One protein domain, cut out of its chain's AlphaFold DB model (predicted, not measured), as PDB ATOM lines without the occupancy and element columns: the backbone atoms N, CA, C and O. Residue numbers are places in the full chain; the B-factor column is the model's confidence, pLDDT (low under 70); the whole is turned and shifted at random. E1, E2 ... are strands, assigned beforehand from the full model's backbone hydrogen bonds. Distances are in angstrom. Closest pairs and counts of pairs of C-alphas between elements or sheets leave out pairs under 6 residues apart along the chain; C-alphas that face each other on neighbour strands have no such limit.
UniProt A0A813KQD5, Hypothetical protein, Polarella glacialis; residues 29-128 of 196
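Overview. This is residues 29 to 128 of the 196 residues of the protein "Hypothetical protein" of Polarella glacialis (UniProt A0A813KQD5). With little regular structure, this is a loose row of three small sheets: the antiparallel pair E1 and E6 at one end, the parallel pair E2 and E7 in the middle, and the antiparallel meander E3, E4, E5, each strand beside the one before, toward the other end. Residues 91 to 96 stick out. The 100 printed residues have seven strands, E1 to E7, and no named helix; the class is all strand, with only 34 residues in named elements. The radius of gyration of the C-alphas is 15.8 A, the spans 48 by 32 by 21 A.

Arrangement. Begin at E1, residues 33 to 39, antiparallel to E6, residues 100 to 106; N 34 and O 105 are within hydrogen-bond range, 2.9 A. Next, E2, residues 42 to 45, is parallel to E7, residues 119 to 122, with N 44 and O 120 at 2.7 A. E3, residues 51 to 53, forms a hairpin with E4, residues 63 to 68, N 52 to O 67 being 2.8 A; E4 and E5, residues 81 to 83, form another, N 64 to O 82 being 2.9 A.

Along the chain. Find C-alpha 33 at (43.407, -33.246, -45.829), where E1 begins its 17.9 A; E7 ends at C-alpha 122, (46.255, -24.464, -26.821).

Size, cuts and confidence. The printed part has no cut; the links from E4 through E7 are long. Low confidence includes residues 87 to 100 and 105 to 118.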
ATOM      1  N   GLN A  29      50.821 -35.108 -44.952       50.19
ATOM      2  CA  GLN A  29      49.458 -35.012 -45.463       50.19
ATOM      3  C   GLN A  29      48.692 -36.230 -44.961       50.19
ATOM      4  O   GLN A  29      48.919 -37.351 -45.414       50.19
ATOM      5  N   VAL A  30      47.787 -36.020 -44.004       57.41
ATOM      6  CA  VAL A  30      46.757 -37.019 -43.707       57.41
ATOM      7  C   VAL A  30      45.959 -37.209 -44.996       57.41
ATOM      8  O   VAL A  30      45.518 -36.225 -45.594       57.41
ATOM      9  N   ALA A  31      45.823 -38.449 -45.471       60.81
ATOM     10  CA  ALA A  31      45.107 -38.731 -46.710       60.81
ATOM     11  C   ALA A  31      43.704 -38.103 -46.658       60.81
ATOM     12  O   ALA A  31      42.910 -38.415 -45.773       60.81
ATOM     13  N   GLY A  32      43.419 -37.187 -47.586       64.19
ATOM     14  CA  GLY A  32      42.158 -36.444 -47.595       64.19
ATOM     15  C   GLY A  32      42.150 -35.147 -46.779       64.19
ATOM     16  O   GLY A  32      41.070 -34.607 -46.575       64.19
ATOM     17  N   ALA A  33      43.294 -34.608 -46.352       66.94
ATOM     18  CA  ALA A  33      43.407 -33.246 -45.829       66.94
ATOM     19  C   ALA A  33      44.302 -32.374 -46.730       66.94
ATOM     20  O   ALA A  33      45.268 -32.865 -47.312       66.94
ATOM     21  N   THR A  34      43.994 -31.084 -46.857       70.69
ATOM     22  CA  THR A  34      44.861 -30.082 -47.505       70.69
ATOM     23  C   THR A  34      45.061 -28.895 -46.580       70.69
ATOM     24  O   THR A  34      44.216 -28.592 -45.746       70.69
ATOM     25  N   TRP A  35      46.205 -28.232 -46.712       68.12
ATOM     26  CA  TRP A  35      46.469 -26.986 -46.005       68.12
ATOM     27  C   TRP A  35      45.772 -25.837 -46.722       68.12
ATOM     28  O   TRP A  35      45.996 -25.635 -47.917       68.12
ATOM     29  N   ALA A  36      44.969 -25.063 -46.000       72.00
ATOM     30  CA  ALA A  36      44.455 -23.798 -46.504       72.00
ATOM     31  C   ALA A  36      44.516 -22.705 -45.435       72.00
ATOM     32  O   ALA A  36      44.757 -22.950 -44.250       72.00
ATOM     33  N   TRP A  37      44.349 -21.472 -45.901       70.75
ATOM     34  CA  TRP A  37      44.324 -20.295 -45.053       70.75
ATOM     35  C   TRP A  37      42.982 -20.183 -44.333       70.75
ATOM     36  O   TRP A  37      41.937 -20.219 -44.986       70.75
ATOM     37  N   THR A  38      43.003 -19.997 -43.012       72.75
ATOM     38  CA  THR A  38      41.795 -19.661 -42.241       72.75
ATOM     39  C   THR A  38      41.874 -18.217 -41.759       72.75
ATOM     40  O   THR A  38      42.833 -17.890 -41.051       72.75
ATOM     41  N   PRO A  39      40.908 -17.356 -42.124       70.06
ATOM     42  CA  PRO A  39      40.787 -16.024 -41.544       70.06
ATOM     43  C   PRO A  39      40.239 -16.105 -40.113       70.06
ATOM     44  O   PRO A  39      39.453 -16.999 -39.804       70.06
ATOM     45  N   ASP A  40      40.645 -15.162 -39.264       72.00
ATOM     46  CA  ASP A  40      40.121 -14.949 -37.908       72.00
ATOM     47  C   ASP A  40      40.155 -16.192 -36.989       72.00
ATOM     48  O   ASP A  40      39.118 -16.617 -36.470       72.00
ATOM     49  N   PRO A  41      41.338 -16.796 -36.757       73.06
ATOM     50  CA  PRO A  41      41.454 -17.955 -35.885       73.06
ATOM     51  C   PRO A  41      41.134 -17.602 -34.429       73.06
ATOM     52  O   PRO A  41      41.473 -16.524 -33.929       73.06
ATOM     53  N   GLN A  42      40.523 -18.557 -33.739       79.75
ATOM     54  CA  GLN A  42      40.204 -18.502 -32.321       79.75
ATOM     55  C   GLN A  42      40.992 -19.572 -31.578       79.75
ATOM     56  O   GLN A  42      41.216 -20.668 -32.086       79.75
ATOM     57  N   CYS A  43      41.416 -19.270 -30.359       84.44
ATOM     58  CA  CYS A  43      41.995 -20.267 -29.475       84.44
ATOM     59  C   CYS A  43      40.914 -20.851 -28.563       84.44
ATOM     60  O   CYS A  43      40.087 -20.118 -28.024       84.44
ATOM     61  N   ILE A  44      40.968 -22.165 -28.372       87.25
ATOM     62  CA  ILE A  44      40.164 -22.968 -27.451       87.25
ATOM     63  C   ILE A  44      41.108 -23.729 -26.496       87.25
ATOM     64  O   ILE A  44      42.258 -24.008 -26.852       87.25
ATOM     65  N   PRO A  45      40.689 -24.054 -25.262       86.25
ATOM     66  CA  PRO A  45      41.466 -24.947 -24.406       86.25
ATOM     67  C   PRO A  45      41.563 -26.337 -25.043       86.25
ATOM     68  O   PRO A  45      40.629 -26.772 -25.716       86.25
ATOM     69  N   ALA A  46      42.671 -27.046 -24.815       86.38
ATOM     70  CA  ALA A  46      42.816 -28.416 -25.301       86.38
ATOM     71  C   ALA A  46      41.703 -29.331 -24.765       86.38
ATOM     72  O   ALA A  46      41.267 -29.188 -23.614       86.38
ATOM     73  N   ALA A  47      41.242 -30.278 -25.580       82.44
ATOM     74  CA  ALA A  47      40.165 -31.179 -25.184       82.44
ATOM     75  C   ALA A  47      40.529 -31.952 -23.900       82.44
ATOM     76  O   ALA A  47      41.615 -32.511 -23.775       82.44
ATOM     77  N   GLY A  48      39.617 -31.972 -22.921       81.88
ATOM     78  CA  GLY A  48      39.849 -32.630 -21.626       81.88
ATOM     79  C   GLY A  48      40.674 -31.821 -20.616       81.88
ATOM     80  O   GLY A  48      40.974 -32.333 -19.539       81.88
ATOM     81  N   SER A  49      41.008 -30.562 -20.920       86.38
ATOM     82  CA  SER A  49      41.678 -29.658 -19.978       86.38
ATOM     83  C   SER A  49      40.838 -29.400 -18.724       86.38
ATOM     84  O   SER A  49      39.626 -29.205 -18.795       86.38
ATOM     85  N   ASN A  50      41.494 -29.315 -17.563       88.81
ATOM     86  CA  ASN A  50      40.867 -28.925 -16.292       88.81
ATOM     87  C   ASN A  50      40.921 -27.405 -16.030       88.81
ATOM     88  O   ASN A  50      40.787 -26.957 -14.886       88.81
ATOM     89  N   TRP A  51      41.118 -26.618 -17.084       88.44
ATOM     90  CA  TRP A  51      41.221 -25.167 -17.063       88.44
ATOM     91  C   TRP A  51      40.494 -24.562 -18.268       88.44
ATOM     92  O   TRP A  51      40.212 -25.245 -19.252       88.44
ATOM     93  N   ALA A  52      40.190 -23.275 -18.178       88.44
ATOM     94  CA  ALA A  52      39.550 -22.486 -19.214       88.44
ATOM     95  C   ALA A  52      40.177 -21.090 -19.285       88.44
ATOM     96  O   ALA A  52      40.885 -20.648 -18.375       88.44
ATOM     97  N   PHE A  53      39.904 -20.376 -20.370       87.62
ATOM     98  CA  PHE A  53      40.191 -18.949 -20.438       87.62
ATOM     99  C   PHE A  53      39.275 -18.173 -19.496       87.62
ATOM    100  O   PHE A  53      38.125 -18.549 -19.279       87.62
ATOM    101  N   SER A  54      39.738 -17.025 -19.007       84.00
ATOM    102  CA  SER A  54      38.868 -16.084 -18.293       84.00
ATOM    103  C   SER A  54      37.791 -15.436 -19.178       84.00
ATOM    104  O   SER A  54      36.940 -14.714 -18.667       84.00
ATOM    105  N   THR A  55      37.866 -15.617 -20.498       78.88
ATOM    106  CA  THR A  55      36.975 -15.015 -21.497       78.88
ATOM    107  C   THR A  55      36.578 -16.043 -22.546       78.88
ATOM    108  O   THR A  55      37.425 -16.817 -22.982       78.88
ATOM    109  N   ASP A  56      35.335 -15.980 -23.022       69.75
ATOM    110  CA  ASP A  56      34.775 -16.969 -23.956       69.75
ATOM    111  C   ASP A  56      35.424 -16.956 -25.350       69.75
ATOM    112  O   ASP A  56      35.366 -17.949 -26.069       69.75
ATOM    113  N   VAL A  57      36.043 -15.837 -25.744       74.88
ATOM    114  CA  VAL A  57      36.682 -15.680 -27.057       74.88
ATOM    115  C   VAL A  57      38.103 -15.177 -26.875       74.88
ATOM    116  O   VAL A  57      38.322 -14.058 -26.407       74.88
ATOM    117  N   VAL A  58      39.075 -15.994 -27.278       76.44
ATOM    118  CA  VAL A  58      40.488 -15.614 -27.295       76.44
ATOM    119  C   VAL A  58      40.957 -15.510 -28.735       76.44
ATOM    120  O   VAL A  58      41.096 -16.509 -29.439       76.44
ATOM    121  N   THR A  59      41.186 -14.274 -29.169       76.56
ATOM    122  CA  THR A  59      41.662 -13.959 -30.517       76.56
ATOM    123  C   THR A  59      43.184 -13.939 -30.594       76.56
ATOM    124  O   THR A  59      43.891 -13.874 -29.582       76.56
ATOM    125  N   ASP A  60      43.682 -13.928 -31.824       73.38
ATOM    126  CA  ASP A  60      45.095 -13.934 -32.171       73.38
ATOM    127  C   ASP A  60      45.964 -12.962 -31.345       73.38
ATOM    128  O   ASP A  60      45.639 -11.787 -31.160       73.38
ATOM    129  N   GLY A  61      47.095 -13.457 -30.839       72.12
ATOM    130  CA  GLY A  61      48.088 -12.652 -30.119       72.12
ATOM    131  C   GLY A  61      47.669 -12.194 -28.718       72.12
ATOM    132  O   GLY A  61      48.412 -11.438 -28.087       72.12
ATOM    133  N   THR A  62      46.512 -12.634 -28.222       80.94
ATOM    134  CA  THR A  62      46.018 -12.269 -26.890       80.94
ATOM    135  C   THR A  62      46.629 -13.183 -25.832       80.94
ATOM    136  O   THR A  62      46.623 -14.405 -25.975       80.94
ATOM    137  N   SER A  63      47.145 -12.592 -24.751       84.62
ATOM    138  CA  SER A  63      47.522 -13.329 -23.543       84.62
ATOM    139  C   SER A  63      46.359 -13.294 -22.562       84.62
ATOM    140  O   SER A  63      45.878 -12.210 -22.227       84.62
ATOM    141  N   VAL A  64      45.889 -14.465 -22.139       85.94
ATOM    142  CA  VAL A  64      44.682 -14.604 -21.319       85.94
ATOM    143  C   VAL A  64      44.999 -15.397 -20.052       85.94
ATOM    144  O   VAL A  64      45.713 -16.402 -20.133       85.94
ATOM    145  N   PRO A  65      44.488 -14.962 -18.885       88.56
ATOM    146  CA  PRO A  65      44.608 -15.714 -17.646       88.56
ATOM    147  C   PRO A  65      43.989 -17.104 -17.742       88.56
ATOM    148  O   PRO A  65      42.905 -17.291 -18.300       88.56
ATOM    149  N   ILE A  66      44.684 -18.062 -17.142       88.69
ATOM    150  CA  ILE A  66      44.201 -19.423 -16.946       88.69
ATOM    151  C   ILE A  66      43.284 -19.421 -15.727       88.69
ATOM    152  O   ILE A  66      43.680 -19.009 -14.635       88.69
ATOM    153  N   VAL A  67      42.065 -19.916 -15.908       90.38
ATOM    154  CA  VAL A  67      41.100 -20.146 -14.836       90.38
ATOM    155  C   VAL A  67      40.949 -21.648 -14.659       90.38
ATOM    156  O   VAL A  67      40.532 -22.351 -15.575       90.38
ATOM    157  N   CYS A  68      41.308 -22.158 -13.488       90.38
ATOM    158  CA  CYS A  68      41.117 -23.569 -13.178       90.38
ATOM    159  C   CYS A  68      39.631 -23.868 -12.948       90.38
ATOM    160  O   CYS A  68      38.902 -23.047 -12.396       90.38
ATOM    161  N   SER A  69      39.193 -25.055 -13.361       87.69
ATOM    162  CA  SER A  69      37.804 -25.515 -13.201       87.69
ATOM    163  C   SER A  69      37.351 -25.608 -11.738       87.69
ATOM    164  O   SER A  69      36.164 -25.459 -11.457       87.69
ATOM    165  N   ASP A  70      38.292 -25.810 -10.811       86.25
ATOM    166  CA  ASP A  70      38.061 -25.811  -9.367       86.25
ATOM    167  C   ASP A  70      38.882 -24.706  -8.687       86.25
ATOM    168  O   ASP A  70      40.075 -24.538  -8.946       86.25
ATOM    169  N   SER A  71      38.234 -23.985  -7.773       82.31
ATOM    170  CA  SER A  71      38.815 -22.950  -6.915       82.31
ATOM    171  C   SER A  71      39.952 -23.426  -6.001       82.31
ATOM    172  O   SER A  71      40.762 -22.600  -5.579       82.31
ATOM    173  N   SER A  72      40.037 -24.723  -5.677       84.44
ATOM    174  CA  SER A  72      41.159 -25.267  -4.896       84.44
ATOM    175  C   SER A  72      42.409 -25.530  -5.736       84.44
ATOM    176  O   SER A  72      43.490 -25.764  -5.189       84.44
ATOM    177  N   LEU A  73      42.265 -25.544  -7.061       86.94
ATOM    178  CA  LEU A  73      43.369 -25.728  -7.987       86.94
ATOM    179  C   LEU A  73      43.960 -24.371  -8.359       86.94
ATOM    180  O   LEU A  73      43.275 -23.350  -8.406       86.94
ATOM    181  N   SER A  74      45.254 -24.351  -8.633       86.12
ATOM    182  CA  SER A  74      45.942 -23.159  -9.108       86.12
ATOM    183  C   SER A  74      46.644 -23.434 -10.435       86.12
ATOM    184  O   SER A  74      47.054 -24.575 -10.687       86.12
ATOM    185  N   PRO A  75      46.800 -22.399 -11.283       86.12
ATOM    186  CA  PRO A  75      47.602 -22.505 -12.491       86.12
ATOM    187  C   PRO A  75      49.045 -22.919 -12.166       86.12
ATOM    188  O   PRO A  75      49.521 -22.668 -11.052       86.12
ATOM    189  N   PRO A  76      49.776 -23.493 -13.135       82.38
ATOM    190  CA  PRO A  76      51.179 -23.832 -12.954       82.38
ATOM    191  C   PRO A  76      51.998 -22.613 -12.510       82.38
ATOM    192  O   PRO A  76      51.861 -21.511 -13.054       82.38
ATOM    193  N   ALA A  77      52.892 -22.814 -11.540       79.44
ATOM    194  CA  ALA A  77      53.768 -21.754 -11.057       79.44
ATOM    195  C   ALA A  77      54.574 -21.142 -12.218       79.44
ATOM    196  O   ALA A  77      55.204 -21.849 -13.003       79.44
ATOM    197  N   GLY A  78      54.536 -19.812 -12.346       75.88
ATOM    198  CA  GLY A  78      55.243 -19.082 -13.406       75.88
ATOM    199  C   GLY A  78      54.562 -19.078 -14.782       75.88
ATOM    200  O   GLY A  78      55.039 -18.374 -15.669       75.88
ATOM    201  N   LYS A  79      53.435 -19.781 -14.963       74.56
ATOM    202  CA  LYS A  79      52.607 -19.730 -16.181       74.56
ATOM    203  C   LYS A  79      51.134 -19.433 -15.838       74.56
ATOM    204  O   LYS A  79      50.289 -20.296 -16.033       74.56
ATOM    205  N   PRO A  80      50.794 -18.237 -15.315       80.94
ATOM    206  CA  PRO A  80      49.405 -17.892 -14.984       80.94
ATOM    207  C   PRO A  80      48.555 -17.545 -16.213       80.94
ATOM    208  O   PRO A  80      47.333 -17.485 -16.120       80.94
ATOM    209  N   ASN A  81      49.200 -17.299 -17.354       86.00
ATOM    210  CA  ASN A  81      48.555 -16.909 -18.594       86.00
ATOM    211  C   ASN A  81      48.992 -17.852 -19.707       86.00
ATOM    212  O   ASN A  81      50.130 -18.330 -19.715       86.00
ATOM    213  N   VAL A  82      48.121 -18.029 -20.689       83.50
ATOM    214  CA  VAL A  82      48.473 -18.644 -21.963       83.50
ATOM    215  C   VAL A  82      48.300 -17.614 -23.069       83.50
ATOM    216  O   VAL A  82      47.432 -16.742 -23.001       83.50
ATOM    217  N   THR A  83      49.161 -17.676 -24.075       84.88
ATOM    218  CA  THR A  83      49.126 -16.737 -25.194       84.88
ATOM    219  C   THR A  83      48.616 -17.459 -26.422       84.88
ATOM    220  O   THR A  83      49.242 -18.414 -26.880       84.88
ATOM    221  N   CYS A  84      47.498 -16.982 -26.962       83.00
ATOM    222  CA  CYS A  84      47.043 -17.403 -28.274       83.00
ATOM    223  C   CYS A  84      48.077 -16.926 -29.302       83.00
ATOM    224  O   CYS A  84      48.415 -15.733 -29.302       83.00
ATOM    225  N   PRO A  85      48.636 -17.816 -30.141       75.06
ATOM    226  CA  PRO A  85      49.614 -17.421 -31.140       75.06
ATOM    227  C   PRO A  85      49.097 -16.248 -31.966       75.06
ATOM    228  O   PRO A  85      47.919 -16.175 -32.319       75.06
ATOM    229  N   LYS A  86      49.979 -15.290 -32.250       71.81
ATOM    230  CA  LYS A  86      49.622 -14.206 -33.157       71.81
ATOM    231  C   LYS A  86      49.377 -14.806 -34.534       71.81
ATOM    232  O   LYS A  86      50.177 -15.625 -34.992       71.81
ATOM    233  N   ALA A  87      48.305 -14.368 -35.183       65.56
ATOM    234  CA  ALA A  87      48.056 -14.703 -36.565       65.56
ATOM    235  C   ALA A  87      49.301 -14.318 -37.368       65.56
ATOM    236  O   ALA A  87      49.849 -13.218 -37.207       65.56
ATOM    237  N   MET A  88      49.803 -15.247 -38.175       59.22
ATOM    238  CA  MET A  88      50.924 -14.915 -39.039       59.22
ATOM    239  C   MET A  88      50.369 -13.981 -40.108       59.22
ATOM    240  O   MET A  88      49.342 -14.269 -40.699       59.22
ATOM    241  N   GLY A  89      51.001 -12.836 -40.352       53.72
ATOM    242  CA  GLY A  89      50.693 -12.099 -41.573       53.72
ATOM    243  C   GLY A  89      51.172 -12.957 -42.735       53.72
ATOM    244  O   GLY A  89      52.350 -13.328 -42.763       53.72
ATOM    245  N   THR A  90      50.298 -13.316 -43.670       48.84
ATOM    246  CA  THR A  90      50.734 -13.889 -44.942       48.84
ATOM    247  C   THR A  90      51.635 -12.871 -45.613       48.84
ATOM    248  O   THR A  90      51.172 -11.873 -46.159       48.84
ATOM    249  N   GLY A  91      52.946 -13.099 -45.590       44.62
ATOM    250  CA  GLY A  91      53.804 -12.450 -46.567       44.62
ATOM    251  C   GLY A  91      53.207 -12.730 -47.949       44.62
ATOM    252  O   GLY A  91      53.209 -13.878 -48.375       44.62
ATOM    253  N   SER A  92      52.694 -11.687 -48.613       42.84
ATOM    254  CA  SER A  92      52.107 -11.697 -49.966       42.84
ATOM    255  C   SER A  92      50.582 -11.872 -50.102       42.84
ATOM    256  O   SER A  92      50.109 -12.612 -50.960       42.84
ATOM    257  N   SER A  93      49.783 -11.108 -49.361       41.16
ATOM    258  CA  SER A  93      48.426 -10.774 -49.810       41.16
ATOM    259  C   SER A  93      48.208  -9.272 -49.648       41.16
ATOM    260  O   SER A  93      48.504  -8.664 -48.627       41.16
ATOM    261  N   THR A  94      47.779  -8.619 -50.720       43.47
ATOM    262  CA  THR A  94      47.528  -7.176 -50.814       43.47
ATOM    263  C   THR A  94      46.260  -6.739 -50.066       43.47
ATOM    264  O   THR A  94      45.720  -5.669 -50.350       43.47
ATOM    265  N   TRP A  95      45.777  -7.539 -49.112       41.22
ATOM    266  CA  TRP A  95      44.598  -7.244 -48.309       41.22
ATOM    267  C   TRP A  95      45.003  -6.774 -46.902       41.22
ATOM    268  O   TRP A  95      45.764  -7.443 -46.213       41.22
ATOM    269  N   PRO A  96      44.501  -5.618 -46.431       43.09
ATOM    270  CA  PRO A  96      44.927  -5.016 -45.164       43.09
ATOM    271  C   PRO A  96      44.421  -5.736 -43.891       43.09
ATOM    272  O   PRO A  96      44.494  -5.164 -42.805       43.09
ATOM    273  N   THR A  97      43.914  -6.969 -43.987       48.88
ATOM    274  CA  THR A  97      43.257  -7.707 -42.889       48.88
ATOM    275  C   THR A  97      43.761  -9.148 -42.736       48.88
ATOM    276  O   THR A  97      43.021 -10.001 -42.256       48.88
ATOM    277  N   ASP A  98      45.010  -9.435 -43.115       52.88
ATOM    278  CA  ASP A  98      45.622 -10.776 -43.067       52.88
ATOM    279  C   ASP A  98      45.921 -11.262 -41.628       52.88
ATOM    280  O   ASP A  98      47.066 -11.501 -41.239       52.88
ATOM    281  N   LYS A  99      44.876 -11.401 -40.810       59.12
ATOM    282  CA  LYS A  99      44.886 -12.113 -39.532       59.12
ATOM    283  C   LYS A  99      44.386 -13.531 -39.772       59.12
ATOM    284  O   LYS A  99      43.196 -13.812 -39.676       59.12
ATOM    285  N   GLY A 100      45.296 -14.423 -40.134       63.91
ATOM    286  CA  GLY A 100      44.967 -15.829 -40.296       63.91
ATOM    287  C   GLY A 100      46.123 -16.757 -39.978       63.91
ATOM    288  O   GLY A 100      47.185 -16.363 -39.486       63.91
ATOM    289  N   TRP A 101      45.883 -18.027 -40.248       71.25
ATOM    290  CA  TRP A 101      46.862 -19.084 -40.081       71.25
ATOM    291  C   TRP A 101      46.670 -20.174 -41.133       71.25
ATOM    292  O   TRP A 101      45.609 -20.303 -41.751       71.25
ATOM    293  N   TRP A 102      47.710 -20.972 -41.343       70.62
ATOM    294  CA  TRP A 102      47.590 -22.192 -42.129       70.62
ATOM    295  C   TRP A 102      47.076 -23.303 -41.222       70.62
ATOM    296  O   TRP A 102      47.707 -23.601 -40.210       70.62
ATOM    297  N   SER A 103      45.954 -23.921 -41.586       70.75
ATOM    298  CA  SER A 103      45.427 -25.096 -40.890       70.75
ATOM    299  C   SER A 103      45.081 -26.209 -41.880       70.75
ATOM    300  O   SER A 103      44.901 -25.981 -43.081       70.75
ATOM    301  N   LEU A 104      45.061 -27.447 -41.381       70.06
ATOM    302  CA  LEU A 104      44.625 -28.606 -42.150       70.06
ATOM    303  C   LEU A 104      43.104 -28.576 -42.272       70.06
ATOM    304  O   LEU A 104      42.383 -28.527 -41.276       70.06
ATOM    305  N   CYS A 105      42.610 -28.664 -43.496       69.44
ATOM    306  CA  CYS A 105      41.195 -28.758 -43.793       69.44
ATOM    307  C   CYS A 105      40.895 -30.114 -44.423       69.44
ATOM    308  O   CYS A 105      41.653 -30.639 -45.237       69.44
ATOM    309  N   ASN A 106      39.768 -30.703 -44.037       64.88
ATOM    310  CA  ASN A 106      39.328 -31.984 -44.570       64.88
ATOM    311  C   ASN A 106      38.812 -31.806 -46.014       64.88
ATOM    312  O   ASN A 106      37.796 -31.146 -46.247       64.88
ATOM    313  N   ASN A 107      39.486 -32.429 -46.983       54.25
ATOM    314  CA  ASN A 107      39.185 -32.368 -48.421       54.25
ATOM    315  C   ASN A 107      37.792 -32.888 -48.766       54.25
ATOM    316  O   ASN A 107      37.236 -32.509 -49.791       54.25
ATOM    317  N   SER A 108      37.199 -33.719 -47.906       52.12
ATOM    318  CA  SER A 108      35.861 -34.284 -48.120       52.12
ATOM    319  C   SER A 108      34.750 -33.225 -48.075       52.12
ATOM    320  O   SER A 108      33.618 -33.511 -48.458       52.12
ATOM    321  N   LYS A 109      35.048 -32.009 -47.588       45.06
ATOM    322  CA  LYS A 109      34.075 -30.920 -47.401       45.06
ATOM    323  C   LYS A 109      34.451 -29.591 -48.069       45.06
ATOM    324  O   LYS A 109      33.683 -28.637 -47.979       45.06
ATOM    325  N   MET A 110      35.558 -29.526 -48.809       46.25
ATOM    326  CA  MET A 110      36.011 -28.293 -49.479       46.25
ATOM    327  C   MET A 110      35.116 -27.806 -50.635       46.25
ATOM    328  O   MET A 110      35.390 -26.767 -51.227       46.25
ATOM    329  N   VAL A 111      34.037 -28.520 -50.971       42.50
ATOM    330  CA  VAL A 111      33.208 -28.207 -52.148       42.50
ATOM    331  C   VAL A 111      32.228 -27.044 -51.916       42.50
ATOM    332  O   VAL A 111      31.767 -26.459 -52.889       42.50
ATOM    333  N   ALA A 112      31.929 -26.631 -50.678       41.25
ATOM    334  CA  ALA A 112      31.063 -25.464 -50.447       41.25
ATOM    335  C   ALA A 112      31.132 -24.942 -49.000       41.25
ATOM    336  O   ALA A 112      30.334 -25.343 -48.158       41.25
ATOM    337  N   GLY A 113      32.057 -24.024 -48.704       48.59
ATOM    338  CA  GLY A 113      31.946 -23.165 -47.516       48.59
ATOM    339  C   GLY A 113      32.176 -23.825 -46.151       48.59
ATOM    340  O   GLY A 113      31.765 -23.255 -45.146       48.59
ATOM    341  N   PHE A 114      32.830 -24.988 -46.081       48.12
ATOM    342  CA  PHE A 114      33.310 -25.521 -44.803       48.12
ATOM    343  C   PHE A 114      34.668 -24.891 -44.472       48.12
ATOM    344  O   PHE A 114      35.626 -25.136 -45.212       48.12
ATOM    345  N   PRO A 115      34.767 -24.070 -43.409       59.19
ATOM    346  CA  PRO A 115      36.025 -23.451 -43.044       59.19
ATOM    347  C   PRO A 115      37.009 -24.536 -42.604       59.19
ATOM    348  O   PRO A 115      36.649 -25.530 -41.968       59.19
ATOM    349  N   CYS A 116      38.269 -24.340 -42.971       63.78
ATOM    350  CA  CYS A 116      39.402 -24.970 -42.311       63.78
ATOM    351  C   CYS A 116      39.291 -24.803 -40.790       63.78
ATOM    352  O   CYS A 116      38.550 -23.932 -40.335       63.78
ATOM    353  N   ALA A 117      39.978 -25.641 -40.005       67.06
ATOM    354  CA  ALA A 117      39.906 -25.536 -38.548       67.06
ATOM    355  C   ALA A 117      40.181 -24.080 -38.131       67.06
ATOM    356  O   ALA A 117      41.274 -23.557 -38.362       67.06
ATOM    357  N   SER A 118      39.142 -23.413 -37.620       69.19
ATOM    358  CA  SER A 118      39.168 -22.027 -37.148       69.19
ATOM    359  C   SER A 118      39.540 -21.944 -35.676       69.19
ATOM    360  O   SER A 118      39.780 -20.855 -35.173       69.19
ATOM    361  N   GLU A 119      39.592 -23.090 -35.003       78.06
ATOM    362  CA  GLU A 119      39.882 -23.225 -33.584       78.06
ATOM    363  C   GLU A 119      41.259 -23.876 -33.384       78.06
ATOM    364  O   GLU A 119      41.587 -24.865 -34.047       78.06
ATOM    365  N   MET A 120      42.066 -23.319 -32.474       77.19
ATOM    366  CA  MET A 120      43.306 -23.923 -31.974       77.19
ATOM    367  C   MET A 120      43.119 -24.430 -30.579       77.19
ATOM    368  O   MET A 120      42.890 -23.634 -29.677       77.19
ATOM    369  N   GLU A 121      43.376 -25.705 -30.374       85.81
ATOM    370  CA  GLU A 121      43.652 -26.188 -29.037       85.81
ATOM    371  C   GLU A 121      45.018 -25.673 -28.575       85.81
ATOM    372  O   GLU A 121      46.049 -25.934 -29.201       85.81
ATOM    373  N   ILE A 122      45.029 -24.921 -27.477       83.75
ATOM    374  CA  ILE A 122      46.255 -24.464 -26.821       83.75
ATOM    375  C   ILE A 122      46.319 -24.971 -25.388       83.75
ATOM    376  O   ILE A 122      45.294 -25.227 -24.762       83.75
ATOM    377  N   GLY A 123      47.542 -25.091 -24.868       80.81
ATOM    378  CA  GLY A 123      47.785 -25.394 -23.460       80.81
ATOM    379  C   GLY A 123      47.456 -26.827 -23.041       80.81
ATOM    380  O   GLY A 123      47.049 -27.041 -21.906       80.81
ATOM    381  N   GLY A 124      47.658 -27.811 -23.925       82.50
ATOM    382  CA  GLY A 124      47.589 -29.230 -23.548       82.50
ATOM    383  C   GLY A 124      48.636 -29.640 -22.500       82.50
ATOM    384  O   GLY A 124      48.481 -30.663 -21.844       82.50
ATOM    385  N   ASP A 125      49.682 -28.829 -22.304       81.81
ATOM    386  CA  ASP A 125      50.679 -28.970 -21.235       81.81
ATOM    387  C   ASP A 125      50.285 -28.260 -19.925       81.81
ATOM    388  O   ASP A 125      51.009 -28.344 -18.931       81.81
ATOM    389  N   ILE A 126      49.173 -27.522 -19.907       83.56
ATOM    390  CA  ILE A 126      48.725 -26.771 -18.734       83.56
ATOM    391  C   ILE A 126      47.876 -27.688 -17.862       83.56
ATOM    392  O   ILE A 126      46.774 -28.086 -18.228       83.56
ATOM    393  N   VAL A 127      48.382 -27.959 -16.660       87.00
ATOM    394  CA  VAL A 127      47.674 -28.732 -15.642       87.00
ATOM    395  C   VAL A 127      47.467 -27.865 -14.412       87.00
ATOM    396  O   VAL A 127      48.423 -27.465 -13.742       87.00
ATOM    397  N   CYS A 128      46.207 -27.593 -14.084       88.81
ATOM    398  CA  CYS A 128      45.865 -26.987 -12.806       88.81
ATOM    399  C   CYS A 128      46.077 -28.007 -11.682       88.81
ATOM    400  O   CYS A 128      45.510 -29.101 -11.722       88.81
TER     401      CYS A 128